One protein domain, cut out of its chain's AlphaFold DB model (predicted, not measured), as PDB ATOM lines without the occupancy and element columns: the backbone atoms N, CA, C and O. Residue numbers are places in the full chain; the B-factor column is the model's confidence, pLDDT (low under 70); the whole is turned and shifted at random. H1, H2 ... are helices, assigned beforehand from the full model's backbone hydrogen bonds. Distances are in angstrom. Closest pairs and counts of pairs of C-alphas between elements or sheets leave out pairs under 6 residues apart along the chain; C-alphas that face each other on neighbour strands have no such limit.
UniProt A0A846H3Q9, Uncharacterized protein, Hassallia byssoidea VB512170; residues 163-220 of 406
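Overview. This is residues 163 to 220 of the 406 residues of an uncharacterized protein of Hassallia byssoidea VB512170 (UniProt A0A846H3Q9). A long helix, H2, forms one side of a small, open, elongated helical frame, with the short helix H1 folded back near its beginning and H3 turned steeply at its other end. From H3 the chain comes back through a link without a named element into H4, which crosses H2 at a steep tilt and runs opposite ways to it, while residues 213 to 220 lie at the end of the long axis away from H3. The frame is loosely joined, and no two helices clearly touch. The printed part has 58 residues with four named helices in the order H1, H2, H3, H4 and no named strand, and its class is all helix. It is only just compact, close to loose, with a radius of gyration of the C-alphas of 12.1 A, and it spans 34 by 20 by 18 A.

Along the chain. Begin with H2, residues 171 to 187: find C-alpha 171 at (-35.792, 19.570, 25.900), and from there the helix runs 25.3 A to C-alpha 187 at (-48.637, 36.062, 40.140). Before it stands H1, residues 163 to 168, 8.8 A long, which begins at C-alpha 163 at (-31.438, 22.884, 37.772). After H2 look for H3, residues 189 to 196, 11.2 A long. H4, residues 204 to 212, runs 12.6 A and ends at C-alpha 212 at (-48.746, 16.196, 38.964).

Arrangement. Start at H2 and look at Lys 174: its C-alpha and that of Arg 166 in H1 are the closest of the two helices, 6.1 A apart. H1 and H2 are close but not clearly touching, at a steep tilt of 43 degrees, opposite ways. Farther along H2, the C-alphas of Leu 177 and Phe 210 are its closest to H4, 7.9 A apart; these helices are close but not clearly touching, at a steep tilt of 50 degrees, opposite ways. H2 and H3 are close but not clearly touching, at a steep tilt of 62 degrees, with the C-alphas of Ile 185 and Val 192 closest at 6.6 A. H1 and H4 run the same way at a shallow tilt of 18 degrees and are close but not clearly touching; their closest C-alphas, those of Val 165 and Phe 207, are 7.9 A apart. H3 is apart from H1 and from H4. In H1 and H4 every O i to N i+4 pair is within hydrogen-bond range; in H2 it is 11 of 13 and in H3 3 of 4.

Size, cuts and confidence. The two C-alphas farthest apart are those of Ala 197 and Asp 218, at 35.0 A. The printed part has no cut, and no link is long: H1 to H2 and H2 to H3 are tight, and H3 to H4, with 7 residues between, is short. The mean pLDDT of the printed part is 71.2, and you will find values under 70 at residues 189 to 205, 208 to 209, 212 to 215 and 217 to 218.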
ATOM      1  N   ASP A 163     -32.385  23.522  38.687       81.50
ATOM      2  CA  ASP A 163     -31.438  22.884  37.772       81.50
ATOM      3  C   ASP A 163     -31.611  21.362  37.751       81.50
ATOM      4  O   ASP A 163     -31.549  20.746  36.688       81.50
ATOM      5  N   GLU A 164     -31.915  20.752  38.897       84.94
ATOM      6  CA  GLU A 164     -32.226  19.322  38.980       84.94
ATOM      7  C   GLU A 164     -33.525  18.986  38.237       84.94
ATOM      8  O   GLU A 164     -33.567  18.013  37.479       84.94
ATOM      9  N   VAL A 165     -34.550  19.836  38.363       82.44
ATOM     10  CA  VAL A 165     -35.785  19.735  37.575       82.44
ATOM     11  C   VAL A 165     -35.472  19.857  36.081       82.44
ATOM     12  O   VAL A 165     -35.861  18.994  35.298       82.44
ATOM     13  N   ARG A 166     -34.690  20.855  35.656       83.06
ATOM     14  CA  ARG A 166     -34.275  21.003  34.249       83.06
ATOM     15  C   ARG A 166     -33.501  19.797  33.719       83.06
ATOM     16  O   ARG A 166     -33.574  19.516  32.524       83.06
ATOM     17  N   CYS A 167     -32.735  19.099  34.552       85.38
ATOM     18  CA  CYS A 167     -32.014  17.888  34.156       85.38
ATOM     19  C   CYS A 167     -32.938  16.679  33.954       85.38
ATOM     20  O   CYS A 167     -32.658  15.853  33.082       85.38
ATOM     21  N   LEU A 168     -34.038  16.591  34.709       84.06
ATOM     22  CA  LEU A 168     -35.046  15.536  34.569       84.06
ATOM     23  C   LEU A 168     -35.850  15.650  33.270       84.06
ATOM     24  O   LEU A 168     -36.254  14.632  32.706       84.06
ATOM     25  N   LEU A 169     -36.090  16.877  32.807       85.38
ATOM     26  CA  LEU A 169     -37.040  17.155  31.735       85.38
ATOM     27  C   LEU A 169     -36.457  16.958  30.324       85.38
ATOM     28  O   LEU A 169     -35.317  17.358  30.050       85.38
ATOM     29  N   PRO A 170     -37.254  16.426  29.379       81.00
ATOM     30  CA  PRO A 170     -36.950  16.487  27.952       81.00
ATOM     31  C   PRO A 170     -36.820  17.937  27.455       81.00
ATOM     32  O   PRO A 170     -37.487  18.816  27.996       81.00
ATOM     33  N   PRO A 171     -36.048  18.208  26.382       81.00
ATOM     34  CA  PRO A 171     -35.792  19.570  25.900       81.00
ATOM     35  C   PRO A 171     -37.053  20.421  25.687       81.00
ATOM     36  O   PRO A 171     -37.105  21.542  26.168       81.00
ATOM     37  N   HIS A 172     -38.085  19.857  25.056       78.75
ATOM     38  CA  HIS A 172     -39.341  20.555  24.752       78.75
ATOM     39  C   HIS A 172     -40.164  20.934  25.996       78.75
ATOM     40  O   HIS A 172     -40.950  21.870  25.943       78.75
ATOM     41  N   ILE A 173     -39.966  20.239  27.119       82.88
ATOM     42  CA  ILE A 173     -40.664  20.513  28.383       82.88
ATOM     43  C   ILE A 173     -39.908  21.548  29.228       82.88
ATOM     44  O   ILE A 173     -40.496  22.218  30.075       82.88
ATOM     45  N   LYS A 174     -38.602  21.730  28.993       84.12
ATOM     46  CA  LYS A 174     -37.828  22.787  29.667       84.12
ATOM     47  C   LYS A 174     -38.358  24.171  29.311       84.12
ATOM     48  O   LYS A 174     -38.452  25.020  30.191       84.12
ATOM     49  N   ASP A 175     -38.748  24.360  28.056       80.56
ATOM     50  CA  ASP A 175     -39.320  25.619  27.581       80.56
ATOM     51  C   ASP A 175     -40.692  25.886  28.237       80.56
ATOM     52  O   ASP A 175     -40.967  27.003  28.674       80.56
ATOM     53  N   GLU A 176     -41.530  24.851  28.398       81.88
ATOM     54  CA  GLU A 176     -42.806  24.951  29.128       81.88
ATOM     55  C   GLU A 176     -42.606  25.297  30.608       81.88
ATOM     56  O   GLU A 176     -43.339  26.127  31.157       81.88
ATOM     57  N   LEU A 177     -41.595  24.699  31.247       82.19
ATOM     58  CA  LEU A 177     -41.233  25.004  32.627       82.19
ATOM     59  C   LEU A 177     -40.855  26.481  32.782       82.19
ATOM     60  O   LEU A 177     -41.323  27.126  33.715       82.19
ATOM     61  N   GLU A 178     -40.041  27.035  31.878       79.38
ATOM     62  CA  GLU A 178     -39.634  28.444  31.956       79.38
ATOM     63  C   GLU A 178     -40.814  29.405  31.803       79.38
ATOM     64  O   GLU A 178     -40.921  30.372  32.562       79.38
ATOM     65  N   ILE A 179     -41.730  29.119  30.876       79.19
ATOM     66  CA  ILE A 179     -42.943  29.920  30.678       79.19
ATOM     67  C   ILE A 179     -43.829  29.867  31.927       79.19
ATOM     68  O   ILE A 179     -44.305  30.902  32.399       79.19
ATOM     69  N   SER A 180     -44.039  28.673  32.484       78.88
ATOM     70  CA  SER A 180     -44.877  28.492  33.668       78.88
ATOM     71  C   SER A 180     -44.267  29.160  34.909       78.88
ATOM     72  O   SER A 180     -44.989  29.802  35.674       78.88
ATOM     73  N   LEU A 181     -42.942  29.104  35.074       76.19
ATOM     74  CA  LEU A 181     -42.239  29.782  36.164       76.19
ATOM     75  C   LEU A 181     -42.384  31.299  36.081       76.19
ATOM     76  O   LEU A 181     -42.633  31.944  37.096       76.19
ATOM     77  N   GLN A 182     -42.262  31.873  34.883       75.81
ATOM     78  CA  GLN A 182     -42.445  33.312  34.681       75.81
ATOM     79  C   GLN A 182     -43.867  33.761  35.033       75.81
ATOM     80  O   GLN A 182     -44.044  34.815  35.643       75.81
ATOM     81  N   GLN A 183     -44.876  32.956  34.692       78.25
ATOM     82  CA  GLN A 183     -46.271  33.231  35.048       78.25
ATOM     83  C   GLN A 183     -46.508  33.138  36.557       78.25
ATOM     84  O   GLN A 183     -47.173  34.005  37.121       78.25
ATOM     85  N   TYR A 184     -45.940  32.124  37.212       74.19
ATOM     86  CA  TYR A 184     -46.050  31.942  38.659       74.19
ATOM     87  C   TYR A 184     -45.384  33.093  39.428       74.19
ATOM     88  O   TYR A 184     -45.995  33.703  40.299       74.19
ATOM     89  N   ILE A 185     -44.170  33.472  39.022       72.25
ATOM     90  CA  ILE A 185     -43.432  34.618  39.567       72.25
ATOM     91  C   ILE A 185     -44.212  35.931  39.399       72.25
ATOM     92  O   ILE A 185     -44.248  36.754  40.310       72.25
ATOM     93  N   ALA A 186     -44.855  36.135  38.247       71.69
ATOM     94  CA  ALA A 186     -45.673  37.321  38.009       71.69
ATOM     95  C   ALA A 186     -46.947  37.358  38.876       71.69
ATOM     96  O   ALA A 186     -47.463  38.443  39.150       71.69
ATOM     97  N   ALA A 187     -47.452  36.195  39.297       71.81
ATOM     98  CA  ALA A 187     -48.637  36.062  40.140       71.81
ATOM     99  C   ALA A 187     -48.340  36.195  41.647       71.81
ATOM    100  O   ALA A 187     -49.244  36.556  42.399       71.81
ATOM    101  N   GLU A 188     -47.094  35.968  42.084       70.44
ATOM    102  CA  GLU A 188     -46.666  36.074  43.488       70.44
ATOM    103  C   GLU A 188     -45.459  37.031  43.668       70.44
ATOM    104  O   GLU A 188     -44.317  36.590  43.833       70.44
ATOM    105  N   PRO A 189     -45.683  38.363  43.672       66.81
ATOM    106  CA  PRO A 189     -44.615  39.372  43.696       66.81
ATOM    107  C   PRO A 189     -43.730  39.318  44.949       66.81
ATOM    108  O   PRO A 189     -42.522  39.535  44.865       66.81
ATOM    109  N   ASP A 190     -44.311  38.977  46.101       67.38
ATOM    110  CA  ASP A 190     -43.604  38.875  47.387       67.38
ATOM    111  C   ASP A 190     -42.591  37.713  47.398       67.38
ATOM    112  O   ASP A 190     -41.596  37.720  48.129       67.38
ATOM    113  N   LEU A 191     -42.806  36.714  46.539       64.25
ATOM    114  CA  LEU A 191     -41.955  35.537  46.402       64.25
ATOM    115  C   LEU A 191     -40.655  35.868  45.656       64.25
ATOM    116  O   LEU A 191     -39.607  35.290  45.945       64.25
ATOM    117  N   VAL A 192     -40.687  36.869  44.771       62.22
ATOM    118  CA  VAL A 192     -39.501  37.403  44.082       62.22
ATOM    119  C   VAL A 192     -38.528  38.027  45.069       62.22
ATOM    120  O   VAL A 192     -37.325  37.789  44.970       62.22
ATOM    121  N   GLU A 193     -39.028  38.781  46.049       60.12
ATOM    122  CA  GLU A 193     -38.185  39.382  47.085       60.12
ATOM    123  C   GLU A 193     -37.575  38.320  48.008       60.12
ATOM    124  O   GLU A 193     -36.412  38.434  48.399       60.12
ATOM    125  N   LEU A 194     -38.319  37.255  48.317       57.78
ATOM    126  CA  LEU A 194     -37.834  36.143  49.139       57.78
ATOM    127  C   LEU A 194     -36.774  35.291  48.421       57.78
ATOM    128  O   LEU A 194     -35.774  34.925  49.049       57.78
ATOM    129  N   ILE A 195     -36.955  35.021  47.122       60.03
ATOM    130  CA  ILE A 195     -35.973  34.320  46.278       60.03
ATOM    131  C   ILE A 195     -34.728  35.197  46.082       60.03
ATOM    132  O   ILE A 195     -33.606  34.734  46.289       60.03
ATOM    133  N   ALA A 196     -34.896  36.483  45.751       58.91
ATOM    134  CA  ALA A 196     -33.785  37.419  45.562       58.91
ATOM    135  C   ALA A 196     -32.983  37.662  46.853       58.91
ATOM    136  O   ALA A 196     -31.776  37.900  46.798       58.91
ATOM    137  N   ALA A 197     -33.629  37.568  48.020       56.25
ATOM    138  CA  ALA A 197     -32.977  37.643  49.325       56.25
ATOM    139  C   ALA A 197     -32.305  36.327  49.765       56.25
ATOM    140  O   ALA A 197     -31.741  36.286  50.861       56.25
ATOM    141  N   GLY A 198     -32.387  35.254  48.967       53.59
ATOM    142  CA  GLY A 198     -31.852  33.931  49.310       53.59
ATOM    143  C   GLY A 198     -32.519  33.298  50.534       53.59
ATOM    144  O   GLY A 198     -31.913  32.468  51.208       53.59
ATOM    145  N   LYS A 199     -33.739  33.733  50.875       50.78
ATOM    146  CA  LYS A 199     -34.492  33.252  52.046       50.78
ATOM    147  C   LYS A 199     -35.339  32.019  51.741       50.78
ATOM    148  O   LYS A 199     -35.765  31.342  52.672       50.78
ATOM    149  N   THR A 200     -35.583  31.742  50.463       49.75
ATOM    150  CA  THR A 200     -36.256  30.539  49.974       49.75
ATOM    151  C   THR A 200     -35.642  30.150  48.635       49.75
ATOM    152  O   THR A 200     -35.482  31.003  47.762       49.75
ATOM    153  N   ASP A 201     -35.316  28.871  48.458       53.56
ATOM    154  CA  ASP A 201     -35.180  28.319  47.112       53.56
ATOM    155  C   ASP A 201     -36.585  28.230  46.497       53.56
ATOM    156  O   ASP A 201     -37.586  28.219  47.223       53.56
ATOM    157  N   CYS A 202     -36.670  28.247  45.165       55.31
ATOM    158  CA  CYS A 202     -37.924  28.146  44.410       55.31
ATOM    159  C   CYS A 202     -38.878  27.119  45.064       55.31
ATOM    160  O   CYS A 202     -38.425  26.016  45.386       55.31
ATOM    161  N   PRO A 203     -40.157  27.449  45.329       57.94
ATOM    162  CA  PRO A 203     -40.967  26.680  46.268       57.94
ATOM    163  C   PRO A 203     -41.164  25.256  45.751       57.94
ATOM    164  O   PRO A 203     -41.776  25.054  44.706       57.94
ATOM    165  N   GLY A 204     -40.676  24.254  46.491       57.91
ATOM    166  CA  GLY A 204     -40.807  22.837  46.116       57.91
ATOM    167  C   GLY A 204     -42.254  22.403  45.827       57.91
ATOM    168  O   GLY A 204     -42.481  21.498  45.029       57.91
ATOM    169  N   TYR A 205     -43.234  23.109  46.398       59.22
ATOM    170  CA  TYR A 205     -44.661  22.949  46.110       59.22
ATOM    171  C   TYR A 205     -45.035  23.257  44.649       59.22
ATOM    172  O   TYR A 205     -45.840  22.535  44.072       59.22
ATOM    173  N   TYR A 206     -44.417  24.262  44.019       71.56
ATOM    174  CA  TYR A 206     -44.682  24.613  42.618       71.56
ATOM    175  C   TYR A 206     -44.264  23.490  41.662       71.56
ATOM    176  O   TYR A 206     -45.002  23.137  40.742       71.56
ATOM    177  N   PHE A 207     -43.090  22.890  41.888       73.31
ATOM    178  CA  PHE A 207     -42.630  21.790  41.043       73.31
ATOM    179  C   PHE A 207     -43.524  20.563  41.193       73.31
ATOM    180  O   PHE A 207     -43.860  19.949  40.184       73.31
ATOM    181  N   LYS A 208     -43.970  20.243  42.415       65.38
ATOM    182  CA  LYS A 208     -44.906  19.134  42.641       65.38
ATOM    183  C   LYS A 208     -46.170  19.296  41.785       65.38
ATOM    184  O   LYS A 208     -46.507  18.392  41.027       65.38
ATOM    185  N   ASP A 209     -46.765  20.487  41.796       68.75
ATOM    186  CA  ASP A 209     -47.919  20.844  40.963       68.75
ATOM    187  C   ASP A 209     -47.643  20.739  39.452       68.75
ATOM    188  O   ASP A 209     -48.494  20.270  38.688       68.75
ATOM    189  N   PHE A 210     -46.459  21.173  39.009       77.06
ATOM    190  CA  PHE A 210     -46.032  21.098  37.608       77.06
ATOM    191  C   PHE A 210     -45.923  19.644  37.115       77.06
ATOM    192  O   PHE A 210     -46.345  19.323  35.999       77.06
ATOM    193  N   PHE A 211     -45.409  18.741  37.957       74.06
ATOM    194  CA  PHE A 211     -45.288  17.312  37.651       74.06
ATOM    195  C   PHE A 211     -46.603  16.530  37.808       74.06
ATOM    196  O   PHE A 211     -46.851  15.581  37.064       74.06
ATOM    197  N   GLU A 212     -47.469  16.894  38.753       66.19
ATOM    198  CA  GLU A 212     -48.746  16.196  38.964       66.19
ATOM    199  C   GLU A 212     -49.719  16.374  37.798       66.19
ATOM    200  O   GLU A 212     -50.441  15.442  37.436       66.19
ATOM    201  N   LYS A 213     -49.710  17.557  37.176       66.94
ATOM    202  CA  LYS A 213     -50.640  17.926  36.099       66.94
ATOM    203  C   LYS A 213     -50.179  17.475  34.709       66.94
ATOM    204  O   LYS A 213     -50.890  17.699  33.732       66.94
ATOM    205  N   SER A 214     -49.011  16.844  34.591       69.00
ATOM    206  CA  SER A 214     -48.385  16.545  33.303       69.00
ATOM    207  C   SER A 214     -48.587  15.100  32.835       69.00
ATOM    208  O   SER A 214     -48.476  14.126  33.582       69.00
ATOM    209  N   THR A 215     -48.850  14.951  31.536       69.56
ATOM    210  CA  THR A 215     -49.036  13.655  30.859       69.56
ATOM    211  C   THR A 215     -47.719  12.999  30.435       69.56
ATOM    212  O   THR A 215     -47.709  11.840  30.036       69.56
ATOM    213  N   TRP A 216     -46.598  13.722  30.527       74.00
ATOM    214  CA  TRP A 216     -45.270  13.304  30.059       74.00
ATOM    215  C   TRP A 216     -44.344  12.787  31.171       74.00
ATOM    216  O   TRP A 216     -43.176  12.507  30.909       74.00
ATOM    217  N   LYS A 217     -44.842  12.634  32.403       67.56
ATOM    218  CA  LYS A 217     -44.068  12.226  33.593       67.56
ATOM    219  C   LYS A 217     -43.330  10.885  33.474       67.56
ATOM    220  O   LYS A 217     -42.351  10.670  34.180       67.56
ATOM    221  N   ASP A 218     -43.742  10.025  32.546       67.38
ATOM    222  CA  ASP A 218     -43.077   8.746  32.269       67.38
ATOM    223  C   ASP A 218     -41.909   8.872  31.263       67.38
ATOM    224  O   ASP A 218     -41.138   7.934  31.080       67.38
ATOM    225  N   ASN A 219     -41.725  10.045  30.641       77.75
ATOM    226  CA  ASN A 219     -40.694  10.319  29.629       77.75
ATOM    227  C   ASN A 219     -39.485  11.091  30.186       77.75
ATOM    228  O   ASN A 219     -38.846  11.862  29.468       77.75
ATOM    229  N   LEU A 220     -39.169  10.930  31.470       81.75
ATOM    230  CA  LEU A 220     -38.037  11.627  32.080       81.75
ATOM    231  C   LEU A 220     -36.688  11.061  31.654       81.75
ATOM    232  O   LEU A 220     -36.546   9.897  31.275       81.75
TER     233      LEU A 220